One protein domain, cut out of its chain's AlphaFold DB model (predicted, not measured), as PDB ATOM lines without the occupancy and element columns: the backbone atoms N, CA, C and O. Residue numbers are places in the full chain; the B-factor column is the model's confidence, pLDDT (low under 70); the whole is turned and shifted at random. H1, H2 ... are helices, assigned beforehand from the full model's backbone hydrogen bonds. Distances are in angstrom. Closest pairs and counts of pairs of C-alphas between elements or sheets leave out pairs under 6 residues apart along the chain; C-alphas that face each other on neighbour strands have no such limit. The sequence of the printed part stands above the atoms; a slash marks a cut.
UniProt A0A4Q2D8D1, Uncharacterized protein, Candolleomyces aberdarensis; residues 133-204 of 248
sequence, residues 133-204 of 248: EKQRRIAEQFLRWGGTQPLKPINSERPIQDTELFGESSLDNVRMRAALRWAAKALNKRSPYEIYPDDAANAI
ATOM      1  N   GLU A 133      15.811 -44.211  24.635       93.81
ATOM      2  CA  GLU A 133      16.728 -44.402  25.762       93.81
ATOM      3  C   GLU A 133      18.188 -44.096  25.412       93.81
ATOM      4  O   GLU A 133      18.883 -43.423  26.174       93.81
ATOM      5  N   LYS A 134      18.671 -44.567  24.256       89.94
ATOM      6  CA  LYS A 134      20.027 -44.281  23.781       89.94
ATOM      7  C   LYS A 134      20.190 -42.793  23.467       89.94
ATOM      8  O   LYS A 134      21.197 -42.213  23.866       89.94
ATOM      9  N   GLN A 135      19.194 -42.161  22.841       91.69
ATOM     10  CA  GLN A 135      19.164 -40.708  22.623       91.69
ATOM     11  C   GLN A 135      19.248 -39.941  23.942       91.69
ATOM     12  O   GLN A 135      20.070 -39.036  24.075       91.69
ATOM     13  N   ARG A 136      18.454 -40.350  24.941       95.81
ATOM     14  CA  ARG A 136      18.471 -39.761  26.282       95.81
ATOM     15  C   ARG A 136      19.859 -39.855  26.920       95.81
ATOM     16  O   ARG A 136      20.375 -38.846  27.384       95.81
ATOM     17  N   ARG A 137      20.490 -41.036  26.891       96.31
ATOM     18  CA  ARG A 137      21.845 -41.244  27.439       96.31
ATOM     19  C   ARG A 137      22.893 -40.384  26.732       96.31
ATOM     20  O   ARG A 137      23.723 -39.780  27.404       96.31
ATOM     21  N   ILE A 138      22.835 -40.297  25.401       94.25
ATOM     22  CA  ILE A 138      23.740 -39.450  24.609       94.25
ATOM     23  C   ILE A 138      23.552 -37.978  24.990       94.25
ATOM     24  O   ILE A 138      24.533 -37.293  25.260       94.25
ATOM     25  N   ALA A 139      22.308 -37.499  25.081       96.12
ATOM     26  CA  ALA A 139      22.017 -36.130  25.491       96.12
ATOM     27  C   ALA A 139      22.489 -35.838  26.929       96.12
ATOM     28  O   ALA A 139      22.995 -34.753  27.200       96.12
ATOM     29  N   GLU A 140      22.381 -36.801  27.852       97.12
ATOM     30  CA  GLU A 140      22.848 -36.645  29.236       97.12
ATOM     31  C   GLU A 140      24.374 -36.567  29.319       97.12
ATOM     32  O   GLU A 140      24.910 -35.697  30.007       97.12
ATOM     33  N   GLN A 141      25.075 -37.439  28.591       96.75
ATOM     34  CA  GLN A 141      26.532 -37.388  28.471       96.75
ATOM     35  C   GLN A 141      26.987 -36.081  27.822       96.75
ATOM     36  O   GLN A 141      27.930 -35.455  28.301       96.75
ATOM     37  N   PHE A 142      26.277 -35.638  26.782       96.94
ATOM     38  CA  PHE A 142      26.556 -34.388  26.093       96.94
ATOM     39  C   PHE A 142      26.353 -33.170  26.999       96.94
ATOM     40  O   PHE A 142      27.223 -32.308  27.032       96.94
ATOM     41  N   LEU A 143      25.280 -33.108  27.796       96.75
ATOM     42  CA  LEU A 143      25.090 -32.037  28.786       96.75
ATOM     43  C   LEU A 143      26.161 -32.055  29.877       96.75
ATOM     44  O   LEU A 143      26.654 -30.995  30.259       96.75
ATOM     45  N   ARG A 144      26.535 -33.241  30.373       96.69
ATOM     46  CA  ARG A 144      27.584 -33.386  31.392       96.69
ATOM     47  C   ARG A 144      28.935 -32.895  30.876       96.69
ATOM     48  O   ARG A 144      29.620 -32.171  31.586       96.69
ATOM     49  N   TRP A 145      29.305 -33.284  29.657       95.56
ATOM     50  CA  TRP A 145      30.517 -32.801  28.996       95.56
ATOM     51  C   TRP A 145      30.427 -31.307  28.677       95.56
ATOM     52  O   TRP A 145      31.367 -30.558  28.912       95.56
ATOM     53  N   GLY A 146      29.271 -30.859  28.193       95.00
ATOM     54  CA  GLY A 146      29.006 -29.462  27.896       95.00
ATOM     55  C   GLY A 146      29.218 -28.568  29.103       95.00
ATOM     56  O   GLY A 146      29.831 -27.526  28.944       95.00
ATOM     57  N   GLY A 147      28.785 -29.006  30.291       92.81
ATOM     58  CA  GLY A 147      28.920 -28.295  31.565       92.81
ATOM     59  C   GLY A 147      30.355 -28.074  32.064       92.81
ATOM     60  O   GLY A 147      30.540 -27.334  33.026       92.81
ATOM     61  N   THR A 148      31.370 -28.673  31.435       95.12
ATOM     62  CA  THR A 148      32.783 -28.397  31.754       95.12
ATOM     63  C   THR A 148      33.398 -27.315  30.865       95.12
ATOM     64  O   THR A 148      34.541 -26.915  31.084       95.12
ATOM     65  N   GLN A 149      32.666 -26.824  29.862       96.38
ATOM     66  CA  GLN A 149      33.166 -25.814  28.935       96.38
ATOM     67  C   GLN A 149      33.155 -24.408  29.571       96.38
ATOM     68  O   GLN A 149      32.245 -24.065  30.328       96.38
ATOM     69  N   PRO A 150      34.125 -23.532  29.268       95.31
ATOM     70  CA  PRO A 150      34.180 -22.180  29.827       95.31
ATOM     71  C   PRO A 150      33.243 -21.211  29.074       95.31
ATOM     72  O   PRO A 150      33.682 -20.197  28.537       95.31
ATOM     73  N   LEU A 151      31.950 -21.539  28.992       95.62
ATOM     74  CA  LEU A 151      30.947 -20.736  28.286       95.62
ATOM     75  C   LEU A 151      30.359 -19.652  29.200       95.62
ATOM     76  O   LEU A 151      29.985 -19.911  30.343       95.62
ATOM     77  N   LYS A 152      30.214 -18.427  28.686       95.88
ATOM     78  CA  LYS A 152      29.577 -17.316  29.424       95.88
ATOM     79  C   LYS A 152      28.070 -17.561  29.649       95.88
ATOM     80  O   LYS A 152      27.381 -17.921  28.698       95.88
ATOM     81  N   PRO A 153      27.489 -17.367  30.839       95.00
ATOM     82  CA  PRO A 153      26.043 -17.519  30.999       95.00
ATOM     83  C   PRO A 153      25.252 -16.541  30.111       95.00
ATOM     84  O   PRO A 153      25.639 -15.382  29.965       95.00
ATOM     85  N   ILE A 154      24.152 -17.000  29.508       95.38
ATOM     86  CA  ILE A 154      23.231 -16.170  28.713       95.38
ATOM     87  C   ILE A 154      21.822 -16.230  29.298       95.38
ATOM     88  O   ILE A 154      21.461 -17.196  29.964       95.38
ATOM     89  N   ASN A 155      20.999 -15.216  29.036       95.69
ATOM     90  CA  ASN A 155      19.592 -15.272  29.425       95.69
ATOM     91  C   ASN A 155      18.886 -16.418  28.665       95.69
ATOM     92  O   ASN A 155      18.986 -16.502  27.435       95.69
ATOM     93  N   SER A 156      18.194 -17.291  29.402       95.25
ATOM     94  CA  SER A 156      17.391 -18.395  28.855       95.25
ATOM     95  C   SER A 156      16.320 -17.922  27.862       95.25
ATOM     96  O   SER A 156      16.042 -18.614  26.883       95.25
ATOM     97  N   GLU A 157      15.780 -16.716  28.053       94.94
ATOM     98  CA  GLU A 157      14.729 -16.138  27.210       94.94
ATOM     99  C   GLU A 157      15.242 -15.614  25.864       94.94
ATOM    100  O   GLU A 157      14.453 -15.441  24.937       94.94
ATOM    101  N   ARG A 158      16.554 -15.370  25.713       95.19
ATOM    102  CA  ARG A 158      17.123 -14.891  24.443       95.19
ATOM    103  C   ARG A 158      17.122 -16.037  23.426       95.19
ATOM    104  O   ARG A 158      17.907 -16.977  23.604       95.19
ATOM    105  N   PRO A 159      16.334 -15.984  22.337       94.81
ATOM    106  CA  PRO A 159      16.405 -16.997  21.290       94.81
ATOM    107  C   PRO A 159      17.747 -16.896  20.548       94.81
ATOM    108  O   PRO A 159      18.236 -15.796  20.303       94.81
ATOM    109  N   ILE A 160      18.331 -18.046  20.198       95.75
ATOM    110  CA  ILE A 160      19.480 -18.120  19.283       95.75
ATOM    111  C   ILE A 160      18.898 -18.175  17.873       95.75
ATOM    112  O   ILE A 160      18.122 -19.087  17.582       95.75
ATOM    113  N   GLN A 161      19.210 -17.188  17.037       96.25
ATOM    114  CA  GLN A 161      18.660 -17.098  15.681       96.25
ATOM    115  C   GLN A 161      19.509 -17.891  14.676       96.25
ATOM    116  O   GLN A 161      20.719 -18.029  14.851       96.25
ATOM    117  N   ASP A 162      18.903 -18.350  13.579       94.88
ATOM    118  CA  ASP A 162      19.620 -19.077  12.515       94.88
ATOM    119  C   ASP A 162      20.730 -18.233  11.874       94.88
ATOM    120  O   ASP A 162      21.800 -18.742  11.539       94.88
ATOM    121  N   THR A 163      20.521 -16.920  11.775       96.88
ATOM    122  CA  THR A 163      21.535 -15.963  11.316       96.88
ATOM    123  C   THR A 163      22.780 -15.969  12.203       96.88
ATOM    124  O   THR A 163      23.887 -15.852  11.687       96.88
ATOM    125  N   GLU A 164      22.633 -16.180  13.514       95.44
ATOM    126  CA  GLU A 164      23.757 -16.310  14.446       95.44
ATOM    127  C   GLU A 164      24.425 -17.695  14.352       95.44
ATOM    128  O   GLU A 164      25.617 -17.811  14.620       95.44
ATOM    129  N   LEU A 165      23.699 -18.755  13.971       94.62
ATOM    130  CA  LEU A 165      24.256 -20.113  13.830       94.62
ATOM    131  C   LEU A 165      25.179 -20.256  12.613       94.62
ATOM    132  O   LEU A 165      26.173 -20.996  12.662       94.62
ATOM    133  N   PHE A 166      24.832 -19.574  11.521       92.81
ATOM    134  CA  PHE A 166      25.517 -19.685  10.231       92.81
ATOM    135  C   PHE A 166      26.267 -18.413   9.811       92.81
ATOM    136  O   PHE A 166      26.974 -18.452   8.806       92.81
ATOM    137  N   GLY A 167      26.154 -17.323  10.572       93.31
ATOM    138  CA  GLY A 167      26.835 -16.051  10.329       93.31
ATOM    139  C   GLY A 167      27.755 -15.617  11.472       93.31
ATOM    140  O   GLY A 167      28.243 -16.432  12.258       93.31
ATOM    141  N   GLU A 168      28.000 -14.311  11.555       93.75
ATOM    142  CA  GLU A 168      28.752 -13.703  12.653       93.75
ATOM    143  C   GLU A 168      27.867 -13.604  13.902       93.75
ATOM    144  O   GLU A 168      26.756 -13.074  13.861       93.75
ATOM    145  N   SER A 169      28.361 -14.110  15.032       94.50
ATOM    146  CA  SER A 169      27.659 -14.054  16.313       94.50
ATOM    147  C   SER A 169      28.499 -13.331  17.356       94.50
ATOM    148  O   SER A 169      29.707 -13.528  17.453       94.50
ATOM    149  N   SER A 170      27.834 -12.526  18.185       95.00
ATOM    150  CA  SER A 170      28.432 -11.929  19.386       95.00
ATOM    151  C   SER A 170      28.587 -12.928  20.541       95.00
ATOM    152  O   SER A 170      29.211 -12.609  21.553       95.00
ATOM    153  N   LEU A 171      28.000 -14.122  20.413       94.81
ATOM    154  CA  LEU A 171      28.050 -15.180  21.413       94.81
ATOM    155  C   LEU A 171      29.269 -16.080  21.193       94.81
ATOM    156  O   LEU A 171      29.571 -16.502  20.078       94.81
ATOM    157  N   ASP A 172      29.925 -16.457  22.282       94.88
ATOM    158  CA  ASP A 172      30.955 -17.488  22.288       94.88
ATOM    159  C   ASP A 172      30.336 -18.859  21.984       94.88
ATOM    160  O   ASP A 172      29.380 -19.285  22.634       94.88
ATOM    161  N   ASN A 173      30.893 -19.559  20.992       95.69
ATOM    162  CA  ASN A 173      30.500 -20.917  20.603       95.69
ATOM    163  C   ASN A 173      28.976 -21.103  20.435       95.69
ATOM    164  O   ASN A 173      28.389 -22.055  20.952       95.69
ATOM    165  N   VAL A 174      28.325 -20.207  19.686       97.00
ATOM    166  CA  VAL A 174      26.863 -20.179  19.462       97.00
ATOM    167  C   VAL A 174      26.250 -21.540  19.092       97.00
ATOM    168  O   VAL A 174      25.214 -21.922  19.636       97.00
ATOM    169  N   ARG A 175      26.922 -22.332  18.244       96.44
ATOM    170  CA  ARG A 175      26.463 -23.678  17.847       96.44
ATOM    171  C   ARG A 175      26.452 -24.662  19.017       96.44
ATOM    172  O   ARG A 175      25.498 -25.419  19.172       96.44
ATOM    173  N   MET A 176      27.479 -24.614  19.869       96.06
ATOM    174  CA  MET A 176      27.552 -25.438  21.078       96.06
ATOM    175  C   MET A 176      26.414 -25.089  22.036       96.06
ATOM    176  O   MET A 176      25.741 -25.975  22.556       96.06
ATOM    177  N   ARG A 177      26.140 -23.793  22.222       96.25
ATOM    178  CA  ARG A 177      25.035 -23.317  23.069       96.25
ATOM    179  C   ARG A 177      23.684 -23.800  22.572       96.25
ATOM    180  O   ARG A 177      22.886 -24.281  23.370       96.25
ATOM    181  N   ALA A 178      23.441 -23.698  21.268       96.69
ATOM    182  CA  ALA A 178      22.206 -24.175  20.664       96.69
ATOM    183  C   ALA A 178      22.030 -25.687  20.867       96.69
ATOM    184  O   ALA A 178      20.953 -26.125  21.273       96.69
ATOM    185  N   ALA A 179      23.099 -26.469  20.685       96.75
ATOM    186  CA  ALA A 179      23.082 -27.905  20.945       96.75
ATOM    187  C   ALA A 179      22.803 -28.226  22.427       96.75
ATOM    188  O   ALA A 179      21.979 -29.093  22.722       96.75
ATOM    189  N   LEU A 180      23.433 -27.514  23.369       96.62
ATOM    190  CA  LEU A 180      23.216 -27.709  24.809       96.62
ATOM    191  C   LEU A 180      21.797 -27.330  25.235       96.62
ATOM    192  O   LEU A 180      21.162 -28.085  25.967       96.62
ATOM    193  N   ARG A 181      21.263 -26.214  24.731       96.44
ATOM    194  CA  ARG A 181      19.869 -25.806  24.959       96.44
ATOM    195  C   ARG A 181      18.891 -26.849  24.430       96.44
ATOM    196  O   ARG A 181      17.933 -27.199  25.116       96.44
ATOM    197  N   TRP A 182      19.139 -27.364  23.226       96.19
ATOM    198  CA  TRP A 182      18.315 -28.413  22.634       96.19
ATOM    199  C   TRP A 182      18.341 -29.694  23.480       96.19
ATOM    200  O   TRP A 182      17.280 -30.217  23.819       96.19
ATOM    201  N   ALA A 183      19.525 -30.149  23.901       97.00
ATOM    202  CA  ALA A 183      19.676 -31.334  24.745       97.00
ATOM    203  C   ALA A 183      19.030 -31.154  26.134       97.00
ATOM    204  O   ALA A 183      18.348 -32.057  26.618       97.00
ATOM    205  N   ALA A 184      19.187 -29.981  26.754       96.94
ATOM    206  CA  ALA A 184      18.560 -29.625  28.029       96.94
ATOM    207  C   ALA A 184      17.031 -29.676  27.927       96.94
ATOM    208  O   ALA A 184      16.377 -30.360  28.716       96.94
ATOM    209  N   LYS A 185      16.470 -29.055  26.880       95.31
ATOM    210  CA  LYS A 185      15.031 -29.079  26.592       95.31
ATOM    211  C   LYS A 185      14.518 -30.498  26.341       95.31
ATOM    212  O   LYS A 185      13.493 -30.872  26.902       95.31
ATOM    213  N   ALA A 186      15.233 -31.298  25.546       94.69
ATOM    214  CA  ALA A 186      14.859 -32.685  25.250       94.69
ATOM    215  C   ALA A 186      14.836 -33.577  26.506       94.69
ATOM    216  O   ALA A 186      14.039 -34.508  26.593       94.69
ATOM    217  N   LEU A 187      15.685 -33.279  27.492       96.81
ATOM    218  CA  LEU A 187      15.772 -34.003  28.760       96.81
ATOM    219  C   LEU A 187      14.914 -33.411  29.882       96.81
ATOM    220  O   LEU A 187      14.918 -33.960  30.985       96.81
ATOM    221  N   ASN A 188      14.215 -32.301  29.624       96.19
ATOM    222  CA  ASN A 188      13.549 -31.488  30.641       96.19
ATOM    223  C   ASN A 188      14.483 -31.146  31.825       96.19
ATOM    224  O   ASN A 188      14.111 -31.251  32.993       96.19
ATOM    225  N   LYS A 189      15.736 -30.795  31.511       96.25
ATOM    226  CA  LYS A 189      16.764 -30.357  32.464       96.25
ATOM    227  C   LYS A 189      17.126 -28.899  32.191       96.25
ATOM    228  O   LYS A 189      16.937 -28.402  31.083       96.25
ATOM    229  N   ARG A 190      17.674 -28.219  33.198       95.00
ATOM    230  CA  ARG A 190      18.230 -26.869  33.037       95.00
ATOM    231  C   ARG A 190      19.593 -26.930  32.352       95.00
ATOM    232  O   ARG A 190      20.390 -27.826  32.630       95.00
ATOM    233  N   SER A 191      19.850 -25.979  31.461       94.81
ATOM    234  CA  SER A 191      21.164 -25.794  30.850       94.81
ATOM    235  C   SER A 191      22.099 -25.100  31.849       94.81
ATOM    236  O   SER A 191      21.698 -24.099  32.442       94.81
ATOM    237  N   PRO A 192      23.345 -25.572  32.031       91.75
ATOM    238  CA  PRO A 192      24.279 -24.984  32.997       91.75
ATOM    239  C   PRO A 192      24.732 -23.555  32.643       91.75
ATOM    240  O   PRO A 192      25.245 -22.851  33.504       91.75
ATOM    241  N   TYR A 193      24.533 -23.110  31.398       94.56
ATOM    242  CA  TYR A 193      24.955 -21.784  30.916       94.56
ATOM    243  C   TYR A 193      23.791 -20.832  30.675       94.56
ATOM    244  O   TYR A 193      23.924 -19.866  29.917       94.56
ATOM    245  N   GLU A 194      22.641 -21.120  31.272       94.31
ATOM    246  CA  GLU A 194      21.458 -20.287  31.155       94.31
ATOM    247  C   GLU A 194      21.066 -19.700  32.498       94.31
ATOM    248  O   GLU A 194      20.995 -20.393  33.508       94.31
ATOM    249  N   ILE A 195      20.796 -18.400  32.482       93.88
ATOM    250  CA  ILE A 195      20.204 -17.690  33.605       93.88
ATOM    251  C   ILE A 195      18.691 -17.751  33.404       93.88
ATOM    252  O   ILE A 195      18.168 -17.243  32.402       93.88
ATOM    253  N   TYR A 196      17.997 -18.404  34.333       93.44
ATOM    254  CA  TYR A 196      16.539 -18.465  34.360       93.44
ATOM    255  C   TYR A 196      15.988 -17.296  35.193       93.44
ATOM    256  O   TYR A 196      16.576 -16.960  36.224       93.44
ATOM    257  N   PRO A 197      14.880 -16.660  34.776       90.94
ATOM    258  CA  PRO A 197      14.321 -15.495  35.469       90.94
ATOM    259  C   PRO A 197      13.954 -15.792  36.934       90.94
ATOM    260  O   PRO A 197      14.187 -14.954  37.805       90.94
ATOM    261  N   ASP A 198      13.489 -17.009  37.224       87.81
ATOM    262  CA  ASP A 198      13.174 -17.457  38.587       87.81
ATOM    263  C   ASP A 198      14.409 -17.470  39.506       87.81
ATOM    264  O   ASP A 198      14.317 -17.181  40.700       87.81
ATOM    265  N   ASP A 199      15.587 -17.771  38.952       82.88
ATOM    266  CA  ASP A 199      16.837 -17.821  39.712       82.88
ATOM    267  C   ASP A 199      17.366 -16.408  39.986       82.88
ATOM    268  O   ASP A 199      17.910 -16.148  41.059       82.88
ATOM    269  N   ALA A 200      17.155 -15.473  39.054       75.50
ATOM    270  CA  ALA A 200      17.535 -14.073  39.229       75.50
ATOM    271  C   ALA A 200      16.738 -13.401  40.361       75.50
ATOM    272  O   ALA A 200      17.310 -12.650  41.151       75.50
ATOM    273  N   ALA A 201      15.443 -13.712  40.490       75.88
ATOM    274  CA  ALA A 201      14.609 -13.213  41.585       75.88
ATOM    275  C   ALA A 201      15.063 -13.753  42.955       75.88
ATOM    276  O   ALA A 201      15.100 -13.010  43.936       75.88
ATOM    277  N   ASN A 202      15.475 -15.023  43.010       70.12
ATOM    278  CA  ASN A 202      15.979 -15.641  44.236       70.12
ATOM    279  C   ASN A 202      17.393 -15.157  44.604       70.12
ATOM    280  O   ASN A 202      17.672 -14.942  45.783       70.12
ATOM    281  N   ALA A 203      18.267 -14.905  43.624       65.12
ATOM    282  CA  ALA A 203      19.628 -14.415  43.861       65.12
ATOM    283  C   ALA A 203      19.663 -13.009  44.491       65.12
ATOM    284  O   ALA A 203      20.528 -12.729  45.315       65.12
ATOM    285  N   ILE A 204      18.692 -12.143  44.175       63.00
ATOM    286  CA  ILE A 204      18.582 -10.790  44.756       63.00
ATOM    287  C   ILE A 204      18.163 -10.837  46.241       63.00
ATOM    288  O   ILE A 204      18.384  -9.882  46.984       63.00
TER     289      ILE A 204
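Overview. This is residues 133 to 204 of the 248 residues of an uncharacterized protein of Candolleomyces aberdarensis (UniProt A0A4Q2D8D1). Two longer helices, H1 and H3, pack on each other at a slant, running opposite ways, with short H2 beyond the first residues of H3. On another side, residues 198 to 204, of which 198 to 203 belong to H4, stick out as a free tail. The 72 printed residues hold H1, H2, H3 and H4 in that order and no named strand; the class is all helix. The whole is compact, radius of gyration of the C-alphas 12.8 A, spanning 35 by 35 by 20 A.

Arrangement. H1, residues 133 to 146, touches H3, residues 174 to 186, at a steep tilt of 44 degrees, opposite ways; their closest C-alphas, of Ala 139 and Ala 183, are 5.4 A apart. H2, residues 162 to 166, and H3 only just touch, and only at the corner, with 3 pairs of C-alphas within 8 A, through residues 174 to 175 of H3 alone; the closest, Leu 165 and Arg 175, are 5.8 A apart. H4, residues 197 to 203, touches no helix. Residues 154 to 155 pair with 194 to 195, parallel. Every O i to N i+4 pair is within hydrogen-bond range in H1, H2, H3 and H4.

Along the chain. H1 measures 19.5 A from C-alpha 133 at (16.728, -44.402, 25.762); H3 measures 18.3 A. H4 ends with C-alpha 203 at (19.628, -14.415, 43.861).

Size, cuts and confidence. The printed part has no cut. The link from H1 to H2 is long, 15 residues. Residues 203 to 204 have pLDDT under 70.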